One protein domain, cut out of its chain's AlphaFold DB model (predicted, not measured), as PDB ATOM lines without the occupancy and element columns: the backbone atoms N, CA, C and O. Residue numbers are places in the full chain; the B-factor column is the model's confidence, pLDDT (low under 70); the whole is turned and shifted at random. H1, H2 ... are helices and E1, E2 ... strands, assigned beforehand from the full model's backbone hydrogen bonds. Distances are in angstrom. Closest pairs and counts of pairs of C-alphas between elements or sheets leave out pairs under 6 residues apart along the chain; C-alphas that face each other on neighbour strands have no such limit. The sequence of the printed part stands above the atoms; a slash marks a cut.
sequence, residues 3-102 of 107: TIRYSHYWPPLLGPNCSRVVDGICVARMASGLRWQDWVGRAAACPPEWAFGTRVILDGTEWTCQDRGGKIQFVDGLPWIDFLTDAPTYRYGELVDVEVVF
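This is residues 3 to 102 of the 107 residues of an uncharacterized protein of viral metagenome (UniProt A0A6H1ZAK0). With little regular structure, the domain is a small closed barrel of six strands, with H1 outside it and unnamed residues 10 to 35 reaching one end of the long axis. The 100 printed residues, under half in named elements, run E1 H1 E2 E3 E4 E5 E6, mostly strand, the sheet mixed. The whole is compact, radius of gyration of the C-alphas 12.7 A, spanning 39 by 25 by 24 A.

E1, residues 3 to 9, is parallel to neighbour E5, residues 78 to 84, and antiparallel to neighbour E6, residues 95 to 101. H1, residues 36 to 39, is on the barrel, height 8.4 A, too short for an O i to N i+4 pair. E2, residues 43 to 45, has antiparallel E5 on one side and parallel E4, residues 61 to 67, on the other. E3, residues 55 to 58, forms a hairpin with E4 and is antiparallel to neighbour E6. Within hydrogen-bond range are N 5 and O 79, 2.8 A; N 4 and O 96, 2.9 A; N 45 and O 82, 2.8 A; N 44 and O 64, 2.9 A; N 56 and O 63, 2.8 A; N 57 and O 99, 2.8 A.

E1, 19.2 A long, begins at C-alpha 3 (160.644, 175.571, 187.675); E6, 18.8 A, ends at C-alpha 101 (155.117, 177.515, 175.365).

The printed part has no cut; the E1 to H1 link is long; no printed residue is under pLDDT 70.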
ATOM      1  N   THR A   3     159.332 175.830 187.071       98.56
ATOM      2  CA  THR A   3     160.644 175.571 187.675       98.56
ATOM      3  C   THR A   3     161.206 174.270 187.109       98.56
ATOM      4  O   THR A   3     160.538 173.236 187.155       98.56
ATOM      5  N   ILE A   4     162.422 174.310 186.572       98.62
ATOM      6  CA  ILE A   4     163.128 173.156 186.000       98.62
ATOM      7  C   ILE A   4     164.391 172.844 186.809       98.62
ATOM      8  O   ILE A   4     164.907 173.698 187.529       98.62
ATOM      9  N   ARG A   5     164.935 171.638 186.634       98.69
ATOM     10  CA  ARG A   5     166.340 171.341 186.937       98.69
ATOM     11  C   ARG A   5     167.178 171.565 185.685       98.69
ATOM     12  O   ARG A   5     166.946 170.921 184.660       98.69
ATOM     13  N   TYR A   6     168.141 172.473 185.782       98.69
ATOM     14  CA  TYR A   6     169.013 172.844 184.676       98.69
ATOM     15  C   TYR A   6     170.121 171.810 184.444       98.69
ATOM     16  O   TYR A   6     170.803 171.382 185.377       98.69
ATOM     17  N   SER A   7     170.378 171.460 183.191       98.50
ATOM     18  CA  SER A   7     171.625 170.830 182.763       98.50
ATOM     19  C   SER A   7     172.022 171.305 181.365       98.50
ATOM     20  O   SER A   7     171.296 172.053 180.716       98.50
ATOM     21  N   HIS A   8     173.201 170.907 180.903       98.38
ATOM     22  CA  HIS A   8     173.612 171.116 179.519       98.38
ATOM     23  C   HIS A   8     174.345 169.879 179.010       98.38
ATOM     24  O   HIS A   8     174.952 169.136 179.792       98.38
ATOM     25  N   TYR A   9     174.341 169.720 177.691       98.31
ATOM     26  CA  TYR A   9     175.117 168.698 177.013       98.31
ATOM     27  C   TYR A   9     175.840 169.288 175.813       98.31
ATOM     28  O   TYR A   9     175.340 170.171 175.111       98.31
ATOM     29  N   TRP A  10     177.028 168.744 175.564       98.25
ATOM     30  CA  TRP A  10     177.865 169.144 174.445       98.25
ATOM     31  C   TRP A  10     178.345 167.904 173.686       98.25
ATOM     32  O   TRP A  10     179.268 167.225 174.143       98.25
ATOM     33  N   PRO A  11     177.729 167.564 172.535       98.19
ATOM     34  CA  PRO A  11     178.040 166.344 171.789       98.19
ATOM     35  C   PRO A  11     179.528 166.123 171.456       98.19
ATOM     36  O   PRO A  11     179.961 164.968 171.487       98.19
ATOM     37  N   PRO A  12     180.350 167.163 171.196       98.00
ATOM     38  CA  PRO A  12     181.798 167.010 171.031       98.00
ATOM     39  C   PRO A  12     182.552 166.447 172.241       98.00
ATOM     40  O   PRO A  12     183.647 165.929 172.059       98.00
ATOM     41  N   LEU A  13     181.984 166.485 173.453       97.19
ATOM     42  CA  LEU A  13     182.569 165.816 174.625       97.19
ATOM     43  C   LEU A  13     182.362 164.294 174.618       97.19
ATOM     44  O   LEU A  13     182.875 163.606 175.499       97.19
ATOM     45  N   LEU A  14     181.631 163.759 173.631       96.50
ATOM     46  CA  LEU A  14     181.340 162.335 173.474       96.50
ATOM     47  C   LEU A  14     180.727 161.727 174.754       96.50
ATOM     48  O   LEU A  14     180.075 162.413 175.551       96.50
ATOM     49  N   GLY A  15     180.887 160.410 174.926       93.94
ATOM     50  CA  GLY A  15     180.391 159.683 176.089       93.94
ATOM     51  C   GLY A  15     178.877 159.870 176.261       93.94
ATOM     52  O   GLY A  15     178.139 159.703 175.290       93.94
ATOM     53  N   PRO A  16     178.392 160.256 177.455       93.44
ATOM     54  CA  PRO A  16     176.965 160.491 177.693       93.44
ATOM     55  C   PRO A  16     176.322 161.550 176.785       93.44
ATOM     56  O   PRO A  16     175.107 161.531 176.621       93.44
ATOM     57  N   ASN A  17     177.115 162.446 176.184       95.81
ATOM     58  CA  ASN A  17     176.627 163.516 175.310       95.81
ATOM     59  C   ASN A  17     176.382 163.054 173.863       95.81
ATOM     60  O   ASN A  17     175.895 163.836 173.049       95.81
ATOM     61  N   CYS A  18     176.764 161.822 173.503       96.56
ATOM     62  CA  CYS A  18     176.650 161.334 172.135       96.56
ATOM     63  C   CYS A  18     176.328 159.837 172.052       96.56
ATOM     64  O   CYS A  18     177.104 158.993 172.489       96.56
ATOM     65  N   SER A  19     175.228 159.490 171.381       94.62
ATOM     66  CA  SER A  19     174.797 158.096 171.198       94.62
ATOM     67  C   SER A  19     175.475 157.364 170.033       94.62
ATOM     68  O   SER A  19     175.388 156.140 169.943       94.62
ATOM     69  N   ARG A  20     176.141 158.085 169.122       96.75
ATOM     70  CA  ARG A  20     176.811 157.500 167.953       96.75
ATOM     71  C   ARG A  20     178.043 158.299 167.556       96.75
ATOM     72  O   ARG A  20     177.934 159.439 167.102       96.75
ATOM     73  N   VAL A  21     179.195 157.645 167.638       97.81
ATOM     74  CA  VAL A  21     180.499 158.217 167.300       97.81
ATOM     75  C   VAL A  21     181.063 157.509 166.071       97.81
ATOM     76  O   VAL A  21     181.003 156.284 165.983       97.81
ATOM     77  N   VAL A  22     181.593 158.279 165.122       97.81
ATOM     78  CA  VAL A  22     182.349 157.787 163.960       97.81
ATOM     79  C   VAL A  22     183.611 158.634 163.861       97.81
ATOM     80  O   VAL A  22     183.522 159.857 163.934       97.81
ATOM     81  N   ASP A  23     184.771 157.985 163.774       96.56
ATOM     82  CA  ASP A  23     186.086 158.641 163.687       96.56
ATOM     83  C   ASP A  23     186.326 159.707 164.773       96.56
ATOM     84  O   ASP A  23     186.866 160.781 164.527       96.56
ATOM     85  N   GLY A  24     185.881 159.421 166.003       95.81
ATOM     86  CA  GLY A  24     186.021 160.330 167.147       95.81
ATOM     87  C   GLY A  24     185.062 161.526 167.144       95.81
ATOM     88  O   GLY A  24     185.141 162.367 168.033       95.81
ATOM     89  N   ILE A  25     184.134 161.601 166.188       96.44
ATOM     90  CA  ILE A  25     183.174 162.698 166.052       96.44
ATOM     91  C   ILE A  25     181.767 162.200 166.368       96.44
ATOM     92  O   ILE A  25     181.345 161.128 165.923       96.44
ATOM     93  N   CYS A  26     181.003 163.002 167.111       97.50
ATOM     94  CA  CYS A  26     179.590 162.723 167.315       97.50
ATOM     95  C   CYS A  26     178.786 162.942 166.026       97.50
ATOM     96  O   CYS A  26     178.585 164.076 165.585       97.50
ATOM     97  N   VAL A  27     178.263 161.854 165.458       97.38
ATOM     98  CA  VAL A  27     177.418 161.870 164.249       97.38
ATOM     99  C   VAL A  27     175.951 161.552 164.545       97.38
ATOM    100  O   VAL A  27     175.143 161.415 163.623       97.38
ATOM    101  N   ALA A  28     175.601 161.404 165.826       97.00
ATOM    102  CA  ALA A  28     174.231 161.186 166.263       97.00
ATOM    103  C   ALA A  28     173.300 162.312 165.783       97.00
ATOM    104  O   ALA A  28     173.691 163.476 165.676       97.00
ATOM    105  N   ARG A  29     172.048 161.949 165.502       98.12
ATOM    106  CA  ARG A  29     170.956 162.913 165.358       98.12
ATOM    107  C   ARG A  29     170.300 163.113 166.713       98.12
ATOM    108  O   ARG A  29     170.302 162.189 167.525       98.12
ATOM    109  N   MET A  30     169.724 164.293 166.919       98.44
ATOM    110  CA  MET A  30     168.803 164.500 168.033       98.44
ATOM    111  C   MET A  30     167.599 163.567 167.863       98.44
ATOM    112  O   MET A  30     167.320 163.105 166.754       98.44
ATOM    113  N   ALA A  31     166.852 163.312 168.930       98.25
ATOM    114  CA  ALA A  31     165.687 162.429 168.896       98.25
ATOM    115  C   ALA A  31     164.593 162.865 167.891       98.25
ATOM    116  O   ALA A  31     163.847 162.022 167.399       98.25
ATOM    117  N   SER A  32     164.531 164.150 167.524       97.88
ATOM    118  CA  SER A  32     163.705 164.672 166.417       97.88
ATOM    119  C   SER A  32     164.163 164.249 165.009       97.88
ATOM    120  O   SER A  32     163.451 164.479 164.034       97.88
ATOM    121  N   GLY A  33     165.362 163.675 164.863       98.06
ATOM    122  CA  GLY A  33     166.019 163.353 163.588       98.06
ATOM    123  C   GLY A  33     166.893 164.480 163.014       98.06
ATOM    124  O   GLY A  33     167.665 164.265 162.068       98.06
ATOM    125  N   LEU A  34     166.831 165.681 163.594       98.38
ATOM    126  CA  LEU A  34     167.604 166.846 163.161       98.38
ATOM    127  C   LEU A  34     169.088 166.739 163.571       98.38
ATOM    128  O   LEU A  34     169.463 165.990 164.476       98.38
ATOM    129  N   ARG A  35     169.962 167.476 162.873       98.19
ATOM    130  CA  ARG A  35     171.389 167.589 163.231       98.19
ATOM    131  C   ARG A  35     171.546 168.521 164.422       98.19
ATOM    132  O   ARG A  35     171.084 169.652 164.346       98.19
ATOM    133  N   TRP A  36     172.238 168.092 165.472       98.31
ATOM    134  CA  TRP A  36     172.503 168.950 166.631       98.31
ATOM    135  C   TRP A  36     173.374 170.160 166.253       98.31
ATOM    136  O   TRP A  36     173.175 171.253 166.771       98.31
ATOM    137  N   GLN A  37     174.280 170.001 165.281       98.06
ATOM    138  CA  GLN A  37     175.173 171.064 164.806       98.06
ATOM    139  C   GLN A  37     174.401 172.292 164.307       98.06
ATOM    140  O   GLN A  37     174.838 173.422 164.502       98.06
ATOM    141  N   ASP A  38     173.227 172.073 163.710       98.31
ATOM    142  CA  ASP A  38     172.384 173.146 163.181       98.31
ATOM    143  C   ASP A  38     171.526 173.810 164.273       98.31
ATOM    144  O   ASP A  38     170.723 174.682 163.947       98.31
ATOM    145  N   TRP A  39     171.648 173.396 165.539       98.38
ATOM    146  CA  TRP A  39     170.756 173.774 166.643       98.38
ATOM    147  C   TRP A  39     171.479 174.158 167.943       98.38
ATOM    148  O   TRP A  39     170.824 174.385 168.961       98.38
ATOM    149  N   VAL A  40     172.807 174.270 167.928       98.31
ATOM    150  CA  VAL A  40     173.578 174.764 169.080       98.31
ATOM    151  C   VAL A  40     173.053 176.136 169.517       98.31
ATOM    152  O   VAL A  40     172.803 177.002 168.673       98.31
ATOM    153  N   GLY A  41     172.819 176.297 170.823       98.06
ATOM    154  CA  GLY A  41     172.221 177.501 171.409       98.06
ATOM    155  C   GLY A  41     170.720 177.676 171.140       98.06
ATOM    156  O   GLY A  41     170.186 178.752 171.382       98.06
ATOM    157  N   ARG A  42     170.047 176.666 170.568       98.31
ATOM    158  CA  ARG A  42     168.634 176.736 170.148       98.31
ATOM    159  C   ARG A  42     167.821 175.489 170.465       98.31
ATOM    160  O   ARG A  42     166.600 175.577 170.516       98.31
ATOM    161  N   ALA A  43     168.445 174.326 170.625       98.69
ATOM    162  CA  ALA A  43     167.756 173.094 171.005       98.69
ATOM    163  C   ALA A  43     168.013 172.711 172.460       98.69
ATOM    164  O   ALA A  43     169.070 172.983 173.021       98.69
ATOM    165  N   ALA A  44     167.050 172.010 173.041       98.69
ATOM    166  CA  ALA A  44     167.216 171.323 174.308       98.69
ATOM    167  C   ALA A  44     166.705 169.881 174.207       98.69
ATOM    168  O   ALA A  44     165.784 169.574 173.431       98.69
ATOM    169  N   ALA A  45     167.278 169.005 175.027       98.69
ATOM    170  CA  ALA A  45     166.616 167.774 175.408       98.69
ATOM    171  C   ALA A  45     165.574 168.094 176.482       98.69
ATOM    172  O   ALA A  45     165.870 168.758 177.477       98.69
ATOM    173  N   CYS A  46     164.356 167.599 176.282       98.69
ATOM    174  CA  CYS A  46     163.233 167.809 177.195       98.69
ATOM    175  C   CYS A  46     162.609 166.468 177.609       98.69
ATOM    176  O   CYS A  46     162.795 165.477 176.891       98.69
ATOM    177  N   PRO A  47     161.840 166.424 178.714       98.50
ATOM    178  CA  PRO A  47     161.100 165.237 179.112       98.50
ATOM    179  C   PRO A  47     160.147 164.764 178.007       98.50
ATOM    180  O   PRO A  47     159.648 165.586 177.230       98.50
ATOM    181  N   PRO A  48     159.884 163.450 177.901       97.25
ATOM    182  CA  PRO A  48     159.030 162.893 176.853       97.25
ATOM    183  C   PRO A  48     157.594 163.439 176.870       97.25
ATOM    184  O   PRO A  48     156.956 163.477 175.820       97.25
ATOM    185  N   GLU A  49     157.108 163.911 178.019       96.50
ATOM    186  CA  GLU A  49     155.810 164.567 178.191       96.50
ATOM    187  C   GLU A  49     155.720 165.902 177.436       96.50
ATOM    188  O   GLU A  49     154.625 166.369 177.124       96.50
ATOM    189  N   TRP A  50     156.857 166.537 177.128       96.94
ATOM    190  CA  TRP A  50     156.908 167.772 176.352       96.94
ATOM    191  C   TRP A  50     157.136 167.437 174.883       96.94
ATOM    192  O   TRP A  50     158.225 167.015 174.491       96.94
ATOM    193  N   ALA A  51     156.113 167.643 174.052       96.81
ATOM    194  CA  ALA A  51     156.189 167.388 172.615       96.81
ATOM    195  C   ALA A  51     157.405 168.078 171.961       96.81
ATOM    196  O   ALA A  51     157.852 169.144 172.397       96.81
ATOM    197  N   PHE A  52     157.947 167.479 170.895       97.62
ATOM    198  CA  PHE A  52     158.928 168.186 170.071       97.62
ATOM    199  C   PHE A  52     158.322 169.491 169.544       97.62
ATOM    200  O   PHE A  52     157.148 169.532 169.176       97.62
ATOM    201  N   GLY A  53     159.123 170.553 169.534       97.38
ATOM    202  CA  GLY A  53     158.669 171.897 169.179       97.38
ATOM    203  C   GLY A  53     158.132 172.735 170.347       97.38
ATOM    204  O   GLY A  53     157.933 173.932 170.161       97.38
ATOM    205  N   THR A  54     157.947 172.168 171.548       98.19
ATOM    206  CA  THR A  54     157.730 172.971 172.768       98.19
ATOM    207  C   THR A  54     158.887 173.955 172.948       98.19
ATOM    208  O   THR A  54     160.052 173.570 172.812       98.19
ATOM    209  N   ARG A  55     158.566 175.219 173.247       98.38
ATOM    210  CA  ARG A  55     159.556 176.291 173.434       98.38
ATOM    211  C   ARG A  55     159.798 176.501 174.924       98.38
ATOM    212  O   ARG A  55     158.843 176.546 175.696       98.38
ATOM    213  N   VAL A  56     161.061 176.634 175.305       98.31
ATOM    214  CA  VAL A  56     161.543 176.917 176.658       98.31
ATOM    215  C   VAL A  56     162.329 178.216 176.590       98.31
ATOM    216  O   VAL A  56     163.324 178.293 175.878       98.31
ATOM    217  N   ILE A  57     161.881 179.241 177.299       98.44
ATOM    218  CA  ILE A  57     162.509 180.559 177.289       98.44
ATOM    219  C   ILE A  57     163.196 180.750 178.642       98.44
ATOM    220  O   ILE A  57     162.533 180.828 179.679       98.44
ATOM    221  N   LEU A  58     164.529 180.789 178.616       98.00
ATOM    222  CA  LEU A  58     165.412 180.969 179.769       98.00
ATOM    223  C   LEU A  58     166.170 182.285 179.584       98.00
ATOM    224  O   LEU A  58     166.861 182.452 178.581       98.00
ATOM    225  N   ASP A  59     166.005 183.227 180.514       96.62
ATOM    226  CA  ASP A  59     166.618 184.566 180.462       96.62
ATOM    227  C   ASP A  59     166.399 185.304 179.128       96.62
ATOM    228  O   ASP A  59     167.289 185.958 178.587       96.62
ATOM    229  N   GLY A  60     165.207 185.149 178.544       96.44
ATOM    230  CA  GLY A  60     164.862 185.726 177.240       96.44
ATOM    231  C   GLY A  60     165.471 185.003 176.031       96.44
ATOM    232  O   GLY A  60     165.166 185.365 174.897       96.44
ATOM    233  N   THR A  61     166.281 183.964 176.247       97.31
ATOM    234  CA  THR A  61     166.789 183.088 175.186       97.31
ATOM    235  C   THR A  61     165.829 181.932 174.968       97.31
ATOM    236  O   THR A  61     165.477 181.211 175.900       97.31
ATOM    237  N   GLU A  62     165.415 181.738 173.722       98.31
ATOM    238  CA  GLU A  62     164.497 180.674 173.351       98.31
ATOM    239  C   GLU A  62     165.221 179.397 172.929       98.31
ATOM    240  O   GLU A  62     166.081 179.393 172.048       98.31
ATOM    241  N   TRP A  63     164.762 178.290 173.499       98.56
ATOM    242  CA  TRP A  63     165.196 176.938 173.208       98.56
ATOM    243  C   TRP A  63     164.002 176.101 172.765       98.56
ATOM    244  O   TRP A  63     162.891 176.257 173.260       98.56
ATOM    245  N   THR A  64     164.216 175.182 171.835       98.69
ATOM    246  CA  THR A  64     163.179 174.288 171.322       98.69
ATOM    247  C   THR A  64     163.479 172.860 171.737       98.69
ATOM    248  O   THR A  64     164.577 172.352 171.508       98.69
ATOM    249  N   CYS A  65     162.487 172.173 172.292       98.62
ATOM    250  CA  CYS A  65     162.577 170.749 172.573       98.62
ATOM    251  C   CYS A  65     162.737 169.973 171.261       98.62
ATOM    252  O   CYS A  65     161.774 169.819 170.509       98.62
ATOM    253  N   GLN A  66     163.947 169.485 170.993       98.69
ATOM    254  CA  GLN A  66     164.290 168.727 169.779       98.69
ATOM    255  C   GLN A  66     164.989 167.406 170.080       98.69
ATOM    256  O   GLN A  66     165.139 166.575 169.181       98.69
ATOM    257  N   ASP A  67     165.410 167.201 171.325       98.50
ATOM    258  CA  ASP A  67     166.167 166.025 171.719       98.50
ATOM    259  C   ASP A  67     165.558 165.324 172.940       98.50
ATOM    260  O   ASP A  67     164.597 165.807 173.556       98.50
ATOM    261  N   ARG A  68     166.098 164.148 173.261       98.12
ATOM    262  CA  ARG A  68     165.737 163.328 174.420       98.12
ATOM    263  C   ARG A  68     166.996 162.732 175.032       98.12
ATOM    264  O   ARG A  68     167.929 162.374 174.324       98.12
ATOM    265  N   GLY A  69     166.970 162.530 176.343       96.31
ATOM    266  CA  GLY A  69     168.008 161.795 177.056       96.31
ATOM    267  C   GLY A  69     167.395 160.889 178.113       96.31
ATOM    268  O   GLY A  69     166.363 161.218 178.696       96.31
ATOM    269  N   GLY A  70     168.036 159.752 178.391       95.12
ATOM    270  CA  GLY A  70     167.511 158.767 179.351       95.12
ATOM    271  C   GLY A  70     167.335 159.311 180.776       95.12
ATOM    272  O   GLY A  70     166.527 158.787 181.531       95.12
ATOM    273  N   LYS A  71     168.058 160.382 181.134       96.00
ATOM    274  CA  LYS A  71     167.942 161.081 182.427       96.00
ATOM    275  C   LYS A  71     167.081 162.347 182.374       96.00
ATOM    276  O   LYS A  71     166.841 162.958 183.409       96.00
ATOM    277  N   ILE A  72     166.628 162.746 181.189       98.44
ATOM    278  CA  ILE A  72     165.853 163.970 180.982       98.44
ATOM    279  C   ILE A  72     164.382 163.602 181.142       98.44
ATOM    280  O   ILE A  72     163.717 163.194 180.193       98.44
ATOM    281  N   GLN A  73     163.938 163.616 182.396       98.44
ATOM    282  CA  GLN A  73     162.642 163.129 182.867       98.44
ATOM    283  C   GLN A  73     162.094 164.087 183.935       98.44
ATOM    284  O   GLN A  73     162.828 164.927 184.468       98.44
ATOM    285  N   PHE A  74     160.826 163.923 184.302       98.44
ATOM    286  CA  PHE A  74     160.319 164.471 185.556       98.44
ATOM    287  C   PHE A  74     160.845 163.654 186.741       98.44
ATOM    288  O   PHE A  74     160.725 162.432 186.772       98.44
ATOM    289  N   VAL A  75     161.406 164.338 187.735       97.69
ATOM    290  CA  VAL A  75     161.860 163.743 189.000       97.69
ATOM    291  C   VAL A  75     161.301 164.605 190.125       97.69
ATOM    292  O   VAL A  75     161.445 165.822 190.084       97.69
ATOM    293  N   ASP A  76     160.622 164.021 191.110       96.31
ATOM    294  CA  ASP A  76     159.964 164.765 192.204       96.31
ATOM    295  C   ASP A  76     159.052 165.915 191.722       96.31
ATOM    296  O   ASP A  76     158.991 166.982 192.325       96.31
ATOM    297  N   GLY A  77     158.383 165.731 190.578       96.31
ATOM    298  CA  GLY A  77     157.519 166.752 189.971       96.31
ATOM    299  C   GLY A  77     158.248 167.885 189.237       96.31
ATOM    300  O   GLY A  77     157.583 168.728 188.642       96.31
ATOM    301  N   LEU A  78     159.585 167.890 189.211       97.81
ATOM    302  CA  LEU A  78     160.386 168.885 188.497       97.81
ATOM    303  C   LEU A  78     160.986 168.291 187.207       97.81
ATOM    304  O   LEU A  78     161.657 167.253 187.273       97.81
ATOM    305  N   PRO A  79     160.791 168.935 186.045       98.50
ATOM    306  CA  PRO A  79     161.394 168.514 184.784       98.50
ATOM    307  C   PRO A  79     162.893 168.825 184.746       98.50
ATOM    308  O   PRO A  79     163.314 169.938 185.059       98.50
ATOM    309  N   TRP A  80     163.699 167.863 184.306       98.75
ATOM    310  CA  TRP A  80     165.067 168.124 183.852       98.75
ATOM    311  C   TRP A  80     165.069 168.640 182.416       98.75
ATOM    312  O   TRP A  80     164.351 168.091 181.582       98.75
ATOM    313  N   ILE A  81     165.900 169.641 182.121       98.69
ATOM    314  CA  ILE A  81     166.101 170.171 180.765       98.69
ATOM    315  C   ILE A  81     167.595 170.256 180.476       98.69
ATOM    316  O   ILE A  81     168.334 170.858 181.252       98.69
ATOM    317  N   ASP A  82     168.010 169.673 179.351       98.62
ATOM    318  CA  ASP A  82     169.407 169.625 178.919       98.62
ATOM    319  C   ASP A  82     169.625 170.562 177.734       98.62
ATOM    320  O   ASP A  82     169.225 170.268 176.606       98.62
ATOM    321  N   PHE A  83     170.222 171.721 177.978       98.75
ATOM    322  CA  PHE A  83     170.425 172.734 176.948       98.75
ATOM    323  C   PHE A  83     171.624 172.374 176.053       98.75
ATOM    324  O   PHE A  83     172.702 172.047 176.553       98.75
ATOM    325  N   LEU A  84     171.452 172.424 174.725       98.62
ATOM    326  CA  LEU A  84     172.522 172.127 173.763       98.62
ATOM    327  C   LEU A  84     173.467 173.328 173.638       98.62
ATOM    328  O   LEU A  84     173.276 174.207 172.791       98.62
ATOM    329  N   THR A  85     174.486 173.366 174.490       98.31
ATOM    330  CA  THR A  85     175.472 174.452 174.562       98.31
ATOM    331  C   THR A  85     176.807 173.937 175.089       98.31
ATOM    332  O   THR A  85     176.848 172.982 175.858       98.31
ATOM    333  N   ASP A  86     177.900 174.571 174.676       97.06
ATOM    334  CA  ASP A  86     179.247 174.344 175.206       97.06
ATOM    335  C   ASP A  86     179.554 175.201 176.446       97.06
ATOM    336  O   ASP A  86     180.473 174.893 177.203       97.06
ATOM    337  N   ALA A  87     178.763 176.251 176.672       94.75
ATOM    338  CA  ALA A  87     178.881 177.161 177.800       94.75
ATOM    339  C   ALA A  87     177.577 177.154 178.620       94.75
ATOM    340  O   ALA A  87     176.581 177.742 178.183       94.75
ATOM    341  N   PRO A  88     177.537 176.479 179.786       93.31
ATOM    342  CA  PRO A  88     176.361 176.492 180.647       93.31
ATOM    343  C   PRO A  88     176.179 177.846 181.339       93.31
ATOM    344  O   PRO A  88     177.132 178.420 181.863       93.31
ATOM    345  N   THR A  89     174.933 178.309 181.406       94.69
ATOM    346  CA  THR A  89     174.549 179.523 182.147       94.69
ATOM    347  C   THR A  89     174.456 179.260 183.652       94.69
ATOM    348  O   THR A  89     174.831 180.110 184.455       94.69
ATOM    349  N   TYR A  90     173.991 178.066 184.033       97.94
ATOM    350  CA  TYR A  90     173.731 177.667 185.419       97.94
ATOM    351  C   TYR A  90     174.451 176.370 185.785       97.94
ATOM    352  O   TYR A  90     174.960 175.641 184.926       97.94
ATOM    353  N   ARG A  91     174.500 176.053 187.083       98.19
ATOM    354  CA  ARG A  91     175.096 174.798 187.555       98.19
ATOM    355  C   ARG A  91     174.180 173.618 187.238       98.19
ATOM    356  O   ARG A  91     172.958 173.733 187.211       98.19
ATOM    357  N   TYR A  92     174.779 172.444 187.050       97.81
ATOM    358  CA  TYR A  92     174.023 171.202 186.907       97.81
ATOM    359  C   TYR A  92     173.107 170.974 188.122       97.81
ATOM    360  O   TYR A  92     173.568 170.982 189.263       97.81
ATOM    361  N   GLY A  93     171.822 170.740 187.864       98.06
ATOM    362  CA  GLY A  93     170.784 170.508 188.865       98.06
ATOM    363  C   GLY A  93     170.254 171.768 189.546       98.06
ATOM    364  O   GLY A  93     169.384 171.651 190.410       98.06
ATOM    365  N   GLU A  94     170.747 172.952 189.180       98.62
ATOM    366  CA  GLU A  94     170.234 174.215 189.705       98.62
ATOM    367  C   GLU A  94     168.756 174.390 189.335       98.62
ATOM    368  O   GLU A  94     168.333 174.039 188.228       98.62
ATOM    369  N   LEU A  95     167.965 174.886 190.290       98.62
ATOM    370  CA  LEU A  95     166.550 175.164 190.082       98.62
ATOM    371  C   LEU A  95     166.400 176.549 189.472       98.62
ATOM    372  O   LEU A  95     166.771 177.538 190.101       98.62
ATOM    373  N   VAL A  96     165.852 176.602 188.263       98.25
ATOM    374  CA  VAL A  96     165.649 177.854 187.526       98.25
ATOM    375  C   VAL A  96     164.231 177.923 186.980       98.25
ATOM    376  O   VAL A  96     163.648 176.903 186.604       98.25
ATOM    377  N   ASP A  97     163.675 179.128 186.941       98.44
ATOM    378  CA  ASP A  97     162.344 179.371 186.398       98.44
ATOM    379  C   ASP A  97     162.432 179.728 184.914       98.44
ATOM    380  O   ASP A  97     163.175 180.622 184.514       98.44
ATOM    381  N   VAL A  98     161.627 179.051 184.098       98.38
ATOM    382  CA  VAL A  98     161.526 179.293 182.654       98.38
ATOM    383  C   VAL A  98     160.088 179.575 182.240       98.38
ATOM    384  O   VAL A  98     159.124 179.140 182.883       98.38
ATOM    385  N   GLU A  99     159.917 180.277 181.126       98.38
ATOM    386  CA  GLU A  99     158.644 180.278 180.411       98.38
ATOM    387  C   GLU A  99     158.589 179.069 179.469       98.38
ATOM    388  O   GLU A  99     159.573 178.726 178.815       98.38
ATOM    389  N   VAL A 100     157.433 178.401 179.409       97.69
ATOM    390  CA  VAL A 100     157.224 177.237 178.541       97.69
ATOM    391  C   VAL A 100     155.999 177.471 177.674       97.69
ATOM    392  O   VAL A 100     154.900 177.692 178.188       97.69
ATOM    393  N   VAL A 101     156.186 177.388 176.358       97.19
ATOM    394  CA  VAL A 101     155.117 177.515 175.365       97.19
ATOM    395  C   VAL A 101     154.882 176.151 174.730       97.19
ATOM    396  O   VAL A 101     155.649 175.691 173.879       97.19
ATOM    397  N   PHE A 102     153.805 175.497 175.156       93.69
ATOM    398  CA  PHE A 102     153.364 174.230 174.583       93.69
ATOM    399  C   PHE A 102     152.679 174.463 173.237       93.69
ATOM    400  O   PHE A 102     151.840 175.357 173.095       93.69
TER     401      PHE A 102